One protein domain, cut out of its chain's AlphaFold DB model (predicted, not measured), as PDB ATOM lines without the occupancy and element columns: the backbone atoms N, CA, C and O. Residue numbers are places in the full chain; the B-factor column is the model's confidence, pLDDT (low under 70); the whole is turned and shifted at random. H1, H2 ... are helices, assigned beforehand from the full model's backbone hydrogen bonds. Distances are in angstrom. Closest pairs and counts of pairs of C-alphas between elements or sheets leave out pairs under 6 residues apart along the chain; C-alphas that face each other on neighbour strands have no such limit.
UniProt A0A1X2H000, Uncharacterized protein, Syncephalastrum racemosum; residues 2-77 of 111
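AT A GLANCE: This is residues 2 to 77 of the 111 residues of an uncharacterized protein of Syncephalastrum racemosum (UniProt A0A1X2H000). With little regular structure, the model is a rod with a helical hairpin, H1 and H2 side by side, at one end and loops of residues 2 to 13 and 66 to 77 at the other. The printed part has 76 residues, with 28 in two named helices, H1 then H2, and no named strand; its class is all helix. It is loose, with a radius of gyration of the C-alphas of 15.6 A, and spans 52 by 24 by 15 A.

HOW THE PARTS SIT: H1, residues 20 to 35, touches H2, residues 43 to 54; their closest C-alphas, of Gln 34 and Gln 47, are 5.1 A apart. This hairpin has a shallow tilt of 23 degrees, opposite ways. In H1 and H2 every O i to N i+4 pair is within hydrogen-bond range.

IN THESE COORDINATES: H1 begins at C-alpha 20 (168.135, 258.351, 388.896) and measures 22.3 A from first to last C-alpha. H2 measures 16.9 A and ends at C-alpha 54 (161.544, 257.186, 375.418).

THE WHOLE: The C-alphas farthest apart, of Thr 6 and Ala 41, are 52.7 A apart. The printed part has no cut; H1 to H2 is a short link. pLDDT is under 70 at residues 2 to 11, 71 to 72 and 77.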
ATOM      1  N   ALA A   2     157.332 260.032 396.394       56.81
ATOM      2  CA  ALA A   2     156.809 261.290 396.904       56.81
ATOM      3  C   ALA A   2     158.015 262.075 397.407       56.81
ATOM      4  O   ALA A   2     158.770 261.574 398.243       56.81
ATOM      5  N   TRP A   3     158.212 263.289 396.911       57.75
ATOM      6  CA  TRP A   3     159.070 264.244 397.600       57.75
ATOM      7  C   TRP A   3     158.279 264.741 398.808       57.75
ATOM      8  O   TRP A   3     157.454 265.635 398.675       57.75
ATOM      9  N   GLY A   4     158.412 264.075 399.960       52.91
ATOM     10  CA  GLY A   4     157.436 264.320 401.025       52.91
ATOM     11  C   GLY A   4     157.698 263.750 402.411       52.91
ATOM     12  O   GLY A   4     156.777 263.793 403.216       52.91
ATOM     13  N   CYS A   5     158.898 263.259 402.741       51.22
ATOM     14  CA  CYS A   5     159.149 262.854 404.132       51.22
ATOM     15  C   CYS A   5     159.546 264.020 405.057       51.22
ATOM     16  O   CYS A   5     159.298 263.913 406.247       51.22
ATOM     17  N   THR A   6     160.068 265.145 404.548       55.56
ATOM     18  CA  THR A   6     160.356 266.368 405.349       55.56
ATOM     19  C   THR A   6     160.611 267.635 404.511       55.56
ATOM     20  O   THR A   6     160.661 268.735 405.053       55.56
ATOM     21  N   CYS A   7     160.758 267.531 403.186       59.03
ATOM     22  CA  CYS A   7     161.164 268.641 402.311       59.03
ATOM     23  C   CYS A   7     159.981 269.387 401.661       59.03
ATOM     24  O   CYS A   7     160.027 269.658 400.465       59.03
ATOM     25  N   GLN A   8     158.926 269.713 402.417       57.53
ATOM     26  CA  GLN A   8     157.681 270.305 401.879       57.53
ATOM     27  C   GLN A   8     157.891 271.591 401.059       57.53
ATOM     28  O   GLN A   8     157.122 271.862 400.145       57.53
ATOM     29  N   ASN A   9     158.954 272.348 401.346       63.50
ATOM     30  CA  ASN A   9     159.243 273.624 400.686       63.50
ATOM     31  C   ASN A   9     160.440 273.570 399.724       63.50
ATOM     32  O   ASN A   9     160.830 274.606 399.187       63.50
ATOM     33  N   LYS A  10     161.067 272.401 399.520       65.25
ATOM     34  CA  LYS A  10     162.224 272.293 398.623       65.25
ATOM     35  C   LYS A  10     161.761 271.864 397.236       65.25
ATOM     36  O   LYS A  10     161.353 270.722 397.039       65.25
ATOM     37  N   ILE A  11     161.889 272.769 396.271       69.25
ATOM     38  CA  ILE A  11     161.785 272.417 394.855       69.25
ATOM     39  C   ILE A  11     163.033 271.586 394.500       69.25
ATOM     40  O   ILE A  11     164.140 271.989 394.859       69.25
ATOM     41  N   PRO A  12     162.887 270.419 393.853       72.75
ATOM     42  CA  PRO A  12     164.019 269.632 393.380       72.75
ATOM     43  C   PRO A  12     164.963 270.475 392.519       72.75
ATOM     44  O   PRO A  12     164.518 271.133 391.582       72.75
ATOM     45  N   ASP A  13     166.264 270.400 392.800       81.31
ATOM     46  CA  ASP A  13     167.285 271.126 392.029       81.31
ATOM     47  C   ASP A  13     167.418 270.577 390.594       81.31
ATOM     48  O   ASP A  13     167.931 271.249 389.701       81.31
ATOM     49  N   CYS A  14     166.944 269.348 390.366       81.62
ATOM     50  CA  CYS A  14     166.957 268.680 389.074       81.62
ATOM     51  C   CYS A  14     165.541 268.310 388.605       81.62
ATOM     52  O   CYS A  14     164.678 267.925 389.408       81.62
ATOM     53  N   PRO A  15     165.287 268.393 387.290       85.19
ATOM     54  CA  PRO A  15     163.984 268.079 386.737       85.19
ATOM     55  C   PRO A  15     163.677 266.572 386.849       85.19
ATOM     56  O   PRO A  15     164.594 265.751 386.879       85.19
ATOM     57  N   PRO A  16     162.393 266.167 386.845       82.38
ATOM     58  CA  PRO A  16     162.000 264.772 387.079       82.38
ATOM     59  C   PRO A  16     162.585 263.731 386.114       82.38
ATOM     60  O   PRO A  16     162.709 262.561 386.479       82.38
ATOM     61  N   TYR A  17     162.943 264.136 384.891       84.31
ATOM     62  CA  TYR A  17     163.555 263.260 383.885       84.31
ATOM     63  C   TYR A  17     165.044 262.972 384.145       84.31
ATOM     64  O   TYR A  17     165.577 262.033 383.562       84.31
ATOM     65  N   GLU A  18     165.691 263.734 385.033       87.31
ATOM     66  CA  GLU A  18     167.070 263.503 385.493       87.31
ATOM     67  C   GLU A  18     167.135 262.692 386.787       87.31
ATOM     68  O   GLU A  18     168.212 262.383 387.296       87.31
ATOM     69  N   TRP A  19     165.987 262.338 387.367       86.94
ATOM     70  CA  TRP A  19     165.999 261.548 388.588       86.94
ATOM     71  C   TRP A  19     166.564 260.155 388.304       86.94
ATOM     72  O   TRP A  19     166.110 259.511 387.355       86.94
ATOM     73  N   PRO A  20     167.481 259.635 389.143       86.69
ATOM     74  CA  PRO A  20     168.135 258.351 388.896       86.69
ATOM     75  C   PRO A  20     167.157 257.202 388.630       86.69
ATOM     76  O   PRO A  20     167.392 256.366 387.762       86.69
ATOM     77  N   VAL A  21     166.023 257.191 389.335       86.88
ATOM     78  CA  VAL A  21     164.961 256.194 389.146       86.88
ATOM     79  C   VAL A  21     164.273 256.348 387.792       86.88
ATOM     80  O   VAL A  21     164.124 255.367 387.069       86.88
ATOM     81  N   THR A  22     163.897 257.572 387.414       87.75
ATOM     82  CA  THR A  22     163.292 257.851 386.103       87.75
ATOM     83  C   THR A  22     164.235 257.455 384.968       87.75
ATOM     84  O   THR A  22     163.815 256.818 384.002       87.75
ATOM     85  N   VAL A  23     165.523 257.767 385.113       89.62
ATOM     86  CA  VAL A  23     166.573 257.406 384.157       89.62
ATOM     87  C   VAL A  23     166.712 255.890 384.041       89.62
ATOM     88  O   VAL A  23     166.680 255.358 382.931       89.62
ATOM     89  N   ALA A  24     166.817 255.181 385.167       89.75
ATOM     90  CA  ALA A  24     166.953 253.728 385.180       89.75
ATOM     91  C   ALA A  24     165.740 253.034 384.542       89.75
ATOM     92  O   ALA A  24     165.903 252.140 383.707       89.75
ATOM     93  N   GLU A  25     164.521 253.477 384.864       89.38
ATOM     94  CA  GLU A  25     163.302 252.964 384.235       89.38
ATOM     95  C   GLU A  25     163.290 253.236 382.724       89.38
ATOM     96  O   GLU A  25     162.946 252.351 381.936       89.38
ATOM     97  N   CYS A  26     163.689 254.438 382.303       90.50
ATOM     98  CA  CYS A  26     163.719 254.827 380.896       90.50
ATOM     99  C   CYS A  26     164.705 253.973 380.096       90.50
ATOM    100  O   CYS A  26     164.369 253.445 379.031       90.50
ATOM    101  N   GLN A  27     165.901 253.761 380.641       91.94
ATOM    102  CA  GLN A  27     166.913 252.897 380.042       91.94
ATOM    103  C   GLN A  27     166.446 251.440 379.984       91.94
ATOM    104  O   GLN A  27     166.625 250.782 378.958       91.94
ATOM    105  N   GLY A  28     165.803 250.938 381.042       91.56
ATOM    106  CA  GLY A  28     165.241 249.587 381.073       91.56
ATOM    107  C   GLY A  28     164.188 249.369 379.983       91.56
ATOM    108  O   GLY A  28     164.246 248.380 379.247       91.56
ATOM    109  N   ARG A  29     163.266 250.323 379.807       90.38
ATOM    110  CA  ARG A  29     162.249 250.259 378.744       90.38
ATOM    111  C   ARG A  29     162.837 250.398 377.351       90.38
ATOM    112  O   ARG A  29     162.437 249.654 376.460       90.38
ATOM    113  N   THR A  30     163.809 251.286 377.171       92.19
ATOM    114  CA  THR A  30     164.505 251.450 375.890       92.19
ATOM    115  C   THR A  30     165.199 250.152 375.488       92.19
ATOM    116  O   THR A  30     164.989 249.676 374.375       92.19
ATOM    117  N   LYS A  31     165.928 249.512 376.411       93.44
ATOM    118  CA  LYS A  31     166.560 248.203 376.176       93.44
ATOM    119  C   LYS A  31     165.535 247.118 375.856       93.44
ATOM    120  O   LYS A  31     165.744 246.341 374.934       93.44
ATOM    121  N   THR A  32     164.416 247.092 376.577       93.75
ATOM    122  CA  THR A  32     163.331 246.127 376.329       93.75
ATOM    123  C   THR A  32     162.712 246.321 374.943       93.75
ATOM    124  O   THR A  32     162.497 245.354 374.221       93.75
ATOM    125  N   CYS A  33     162.479 247.571 374.533       92.31
ATOM    126  CA  CYS A  33     161.990 247.913 373.197       92.31
ATOM    127  C   CYS A  33     162.977 247.471 372.110       92.31
ATOM    128  O   CYS A  33     162.588 246.804 371.157       92.31
ATOM    129  N   GLN A  34     164.265 247.765 372.295       93.31
ATOM    130  CA  GLN A  34     165.320 247.370 371.361       93.31
ATOM    131  C   GLN A  34     165.474 245.847 371.262       93.31
ATOM    132  O   GLN A  34     165.721 245.335 370.173       93.31
ATOM    133  N   ALA A  35     165.287 245.119 372.367       93.38
ATOM    134  CA  ALA A  35     165.290 243.657 372.379       93.38
ATOM    135  C   ALA A  35     164.108 243.052 371.598       93.38
ATOM    136  O   ALA A  35     164.224 241.945 371.080       93.38
ATOM    137  N   GLY A  36     162.993 243.781 371.473       92.44
ATOM    138  CA  GLY A  36     161.846 243.389 370.650       92.44
ATOM    139  C   GLY A  36     162.035 243.606 369.143       92.44
ATOM    140  O   GLY A  36     161.207 243.146 368.359       92.44
ATOM    141  N   CYS A  37     163.102 244.283 368.710       92.62
ATOM    142  CA  CYS A  37     163.393 244.517 367.295       92.62
ATOM    143  C   CYS A  37     164.000 243.257 366.645       92.62
ATOM    144  O   CYS A  37     165.220 243.143 366.515       92.62
ATOM    145  N   THR A  38     163.155 242.302 366.251       92.75
ATOM    146  CA  THR A  38     163.580 241.010 365.678       92.75
ATOM    147  C   THR A  38     163.776 241.029 364.163       92.75
ATOM    148  O   THR A  38     164.490 240.183 363.634       92.75
ATOM    149  N   ASP A  39     163.144 241.966 363.454       91.69
ATOM    150  CA  ASP A  39     163.263 242.079 362.000       91.69
ATOM    151  C   ASP A  39     164.607 242.702 361.610       91.69
ATOM    152  O   ASP A  39     164.922 243.831 361.982       91.69
ATOM    153  N   GLN A  40     165.400 241.960 360.839       87.25
ATOM    154  CA  GLN A  40     166.747 242.353 360.452       87.25
ATOM    155  C   GLN A  40     166.766 243.503 359.438       87.25
ATOM    156  O   GLN A  40     167.694 244.310 359.477       87.25
ATOM    157  N   ALA A  41     165.742 243.625 358.587       88.88
ATOM    158  CA  ALA A  41     165.657 244.695 357.594       88.88
ATOM    159  C   ALA A  41     165.332 246.055 358.233       88.88
ATOM    160  O   ALA A  41     165.800 247.092 357.770       88.88
ATOM    161  N   THR A  42     164.556 246.057 359.321       92.56
ATOM    162  CA  THR A  42     164.106 247.284 359.999       92.56
ATOM    163  C   THR A  42     164.728 247.491 361.377       92.56
ATOM    164  O   THR A  42     164.391 248.462 362.058       92.56
ATOM    165  N   ARG A  43     165.668 246.629 361.789       92.06
ATOM    166  CA  ARG A  43     166.258 246.627 363.137       92.06
ATOM    167  C   ARG A  43     166.761 247.998 363.565       92.06
ATOM    168  O   ARG A  43     166.439 248.451 364.656       92.06
ATOM    169  N   GLU A  44     167.515 248.668 362.701       91.94
ATOM    170  CA  GLU A  44     168.092 249.982 362.994       91.94
ATOM    171  C   GLU A  44     167.014 251.065 363.138       91.94
ATOM    172  O   GLU A  44     167.028 251.849 364.086       91.94
ATOM    173  N   ILE A  45     166.014 251.063 362.251       94.44
ATOM    174  CA  ILE A  45     164.877 251.991 362.309       94.44
ATOM    175  C   ILE A  45     164.074 251.760 363.597       94.44
ATOM    176  O   ILE A  45     163.686 252.717 364.269       94.44
ATOM    177  N   CYS A  46     163.845 250.497 363.961       93.69
ATOM    178  CA  CYS A  46     163.162 250.101 365.187       93.69
ATOM    179  C   CYS A  46     163.927 250.580 366.430       93.69
ATOM    180  O   CYS A  46     163.354 251.250 367.291       93.69
ATOM    181  N   GLN A  47     165.237 250.335 366.486       93.25
ATOM    182  CA  GLN A  47     166.086 250.768 367.597       93.25
ATOM    183  C   GLN A  47     166.137 252.295 367.728       93.25
ATOM    184  O   GLN A  47     166.004 252.812 368.839       93.25
ATOM    185  N   ASN A  48     166.245 253.019 366.610       94.38
ATOM    186  CA  ASN A  48     166.195 254.482 366.599       94.38
ATOM    187  C   ASN A  48     164.844 255.005 367.095       94.38
ATOM    188  O   ASN A  48     164.803 255.924 367.916       94.38
ATOM    189  N   ARG A  49     163.731 254.390 366.677       93.88
ATOM    190  CA  ARG A  49     162.398 254.742 367.189       93.88
ATOM    191  C   ARG A  49     162.286 254.532 368.696       93.88
ATOM    192  O   ARG A  49     161.720 255.397 369.355       93.88
ATOM    193  N   CYS A  50     162.847 253.456 369.253       92.62
ATOM    194  CA  CYS A  50     162.865 253.246 370.703       92.62
ATOM    195  C   CYS A  50     163.572 254.409 371.425       92.62
ATOM    196  O   CYS A  50     163.009 254.993 372.350       92.62
ATOM    197  N   THR A  51     164.763 254.804 370.969       90.69
ATOM    198  CA  THR A  51     165.521 255.916 371.568       90.69
ATOM    199  C   THR A  51     164.763 257.246 371.466       90.69
ATOM    200  O   THR A  51     164.656 257.980 372.451       90.69
ATOM    201  N   HIS A  52     164.172 257.532 370.302       91.38
ATOM    202  CA  HIS A  52     163.385 258.747 370.069       91.38
ATOM    203  C   HIS A  52     162.050 258.782 370.815       91.38
ATOM    204  O   HIS A  52     161.546 259.869 371.086       91.38
ATOM    205  N   TYR A  53     161.461 257.629 371.128       90.94
ATOM    206  CA  TYR A  53     160.192 257.550 371.845       90.94
ATOM    207  C   TYR A  53     160.373 257.779 373.347       90.94
ATOM    208  O   TYR A  53     159.643 258.567 373.940       90.94
ATOM    209  N   PHE A  54     161.358 257.117 373.965       89.62
ATOM    210  CA  PHE A  54     161.544 257.186 375.418       89.62
ATOM    211  C   PHE A  54     162.286 258.442 375.885       89.62
ATOM    212  O   PHE A  54     162.001 258.920 376.984       89.62
ATOM    213  N   ARG A  55     163.192 258.991 375.058       89.94
ATOM    214  CA  ARG A  55     163.870 260.284 375.285       89.94
ATOM    215  C   ARG A  55     164.451 260.425 376.701       89.94
ATOM    216  O   ARG A  55     164.142 261.370 377.425       89.94
ATOM    217  N   CYS A  56     165.274 259.464 377.117       89.62
ATOM    218  CA  CYS A  56     165.917 259.505 378.434       89.62
ATOM    219  C   CYS A  56     166.793 260.763 378.572       89.62
ATOM    220  O   CYS A  56     167.440 261.150 377.602       89.62
ATOM    221  N   HIS A  57     166.815 261.385 379.759       88.75
ATOM    222  CA  HIS A  57     167.511 262.661 380.019       88.75
ATOM    223  C   HIS A  57     167.026 263.849 379.174       88.75
ATOM    224  O   HIS A  57     167.761 264.804 378.936       88.75
ATOM    225  N   GLN A  58     165.795 263.797 378.661       88.62
ATOM    226  CA  GLN A  58     165.251 264.891 377.867       88.62
ATOM    227  C   GLN A  58     163.879 265.341 378.372       88.62
ATOM    228  O   GLN A  58     163.079 264.529 378.855       88.62
ATOM    229  N   PRO A  59     163.549 266.632 378.184       85.75
ATOM    230  CA  PRO A  59     162.188 267.117 378.339       85.75
ATOM    231  C   PRO A  59     161.221 266.325 377.450       85.75
ATOM    232  O   PRO A  59     161.486 266.088 376.269       85.75
ATOM    233  N   GLY A  60     160.087 265.924 378.023       82.69
ATOM    234  CA  GLY A  60     159.111 265.063 377.348       82.69
ATOM    235  C   GLY A  60     159.425 263.566 377.429       82.69
ATOM    236  O   GLY A  60     158.684 262.774 376.854       82.69
ATOM    237  N   GLY A  61     160.485 263.178 378.146       81.56
ATOM    238  CA  GLY A  61     160.717 261.793 378.542       81.56
ATOM    239  C   GLY A  61     159.631 261.265 379.483       81.56
ATOM    240  O   GLY A  61     158.855 262.016 380.086       81.56
ATOM    241  N   MET A  62     159.566 259.943 379.602       79.25
ATOM    242  CA  MET A  62     158.578 259.273 380.446       79.25
ATOM    243  C   MET A  62     158.709 259.656 381.929       79.25
ATOM    244  O   MET A  62     159.808 259.827 382.456       79.25
ATOM    245  N   LYS A  63     157.570 259.726 382.621       81.19
ATOM    246  CA  LYS A  63     157.537 259.824 384.084       81.19
ATOM    247  C   LYS A  63     157.805 258.450 384.698       81.19
ATOM    248  O   LYS A  63     157.376 257.437 384.144       81.19
ATOM    249  N   SER A  64     158.485 258.423 385.842       81.25
ATOM    250  CA  SER A  64     158.673 257.179 386.592       81.25
ATOM    251  C   SER A  64     157.326 256.656 387.099       81.25
ATOM    252  O   SER A  64     156.522 257.429 387.620       81.25
ATOM    253  N   GLN A  65     157.091 255.343 387.009       78.62
ATOM    254  CA  GLN A  65     155.897 254.705 387.593       78.62
ATOM    255  C   GLN A  65     155.883 254.776 389.121       78.62
ATOM    256  O   GLN A  65     154.835 254.642 389.751       78.62
ATOM    257  N   LEU A  66     157.048 255.014 389.718       75.81
ATOM    258  CA  LEU A  66     157.167 255.231 391.142       75.81
ATOM    259  C   LEU A  66     156.721 256.639 391.535       75.81
ATOM    260  O   LEU A  66     156.422 256.842 392.707       75.81
ATOM    261  N   GLN A  67     156.712 257.618 390.626       76.38
ATOM    262  CA  GLN A  67     156.374 259.008 390.941       76.38
ATOM    263  C   GLN A  67     154.962 259.108 391.534       76.38
ATOM    264  O   GLN A  67     153.994 258.637 390.950       76.38
ATOM    265  N   VAL A  68     154.864 259.737 392.703       75.88
ATOM    266  CA  VAL A  68     153.595 260.022 393.380       75.88
ATOM    267  C   VAL A  68     153.614 261.480 393.814       75.88
ATOM    268  O   VAL A  68     154.682 262.023 394.108       75.88
ATOM    269  N   GLU A  69     152.451 262.121 393.819       74.62
ATOM    270  CA  GLU A  69     152.335 263.544 394.153       74.62
ATOM    271  C   GLU A  69     152.290 263.753 395.667       74.62
ATOM    272  O   GLU A  69     152.810 264.744 396.168       74.62
ATOM    273  N   ASN A  70     151.734 262.784 396.404       70.06
ATOM    274  CA  ASN A  70     151.526 262.890 397.845       70.06
ATOM    275  C   ASN A  70     152.225 261.759 398.623       70.06
ATOM    276  O   ASN A  70     152.229 260.614 398.165       70.06
ATOM    277  N   PRO A  71     152.746 262.026 399.839       64.88
ATOM    278  CA  PRO A  71     153.455 261.041 400.669       64.88
ATOM    279  C   PRO A  71     152.594 259.879 401.196       64.88
ATOM    280  O   PRO A  71     153.138 258.946 401.774       64.88
ATOM    281  N   GLY A  72     151.275 259.897 400.972       69.25
ATOM    282  CA  GLY A  72     150.369 258.776 401.254       69.25
ATOM    283  C   GLY A  72     149.833 258.060 400.009       69.25
ATOM    284  O   GLY A  72     149.064 257.111 400.132       69.25
ATOM    285  N   GLN A  73     150.194 258.511 398.803       72.38
ATOM    286  CA  GLN A  73     149.741 257.870 397.573       72.38
ATOM    287  C   GLN A  73     150.590 256.639 397.261       72.38
ATOM    288  O   GLN A  73     151.819 256.666 397.328       72.38
ATOM    289  N   THR A  74     149.916 255.556 396.880       74.56
ATOM    290  CA  THR A  74     150.581 254.350 396.385       74.56
ATOM    291  C   THR A  74     150.962 254.560 394.917       74.56
ATOM    292  O   THR A  74     150.111 255.005 394.144       74.56
ATOM    293  N   PRO A  75     152.206 254.257 394.505       71.00
ATOM    294  CA  PRO A  75     152.597 254.353 393.105       71.00
ATOM    295  C   PRO A  75     151.821 253.379 392.217       71.00
ATOM    296  O   PRO A  75     151.533 252.249 392.618       71.00
ATOM    297  N   THR A  76     151.510 253.800 390.993       70.75
ATOM    298  CA  THR A  76     150.775 252.968 390.034       70.75
ATOM    299  C   THR A  76     151.742 252.087 389.248       70.75
ATOM    300  O   THR A  76     152.337 252.509 388.255       70.75
ATOM    301  N   TYR A  77     151.857 250.826 389.654       66.06
ATOM    302  CA  TYR A  77     152.613 249.809 388.924       66.06
ATOM    303  C   TYR A  77     151.739 249.192 387.831       66.06
ATOM    304  O   TYR A  77     150.968 248.266 388.082       66.06
TER     305      TYR A  77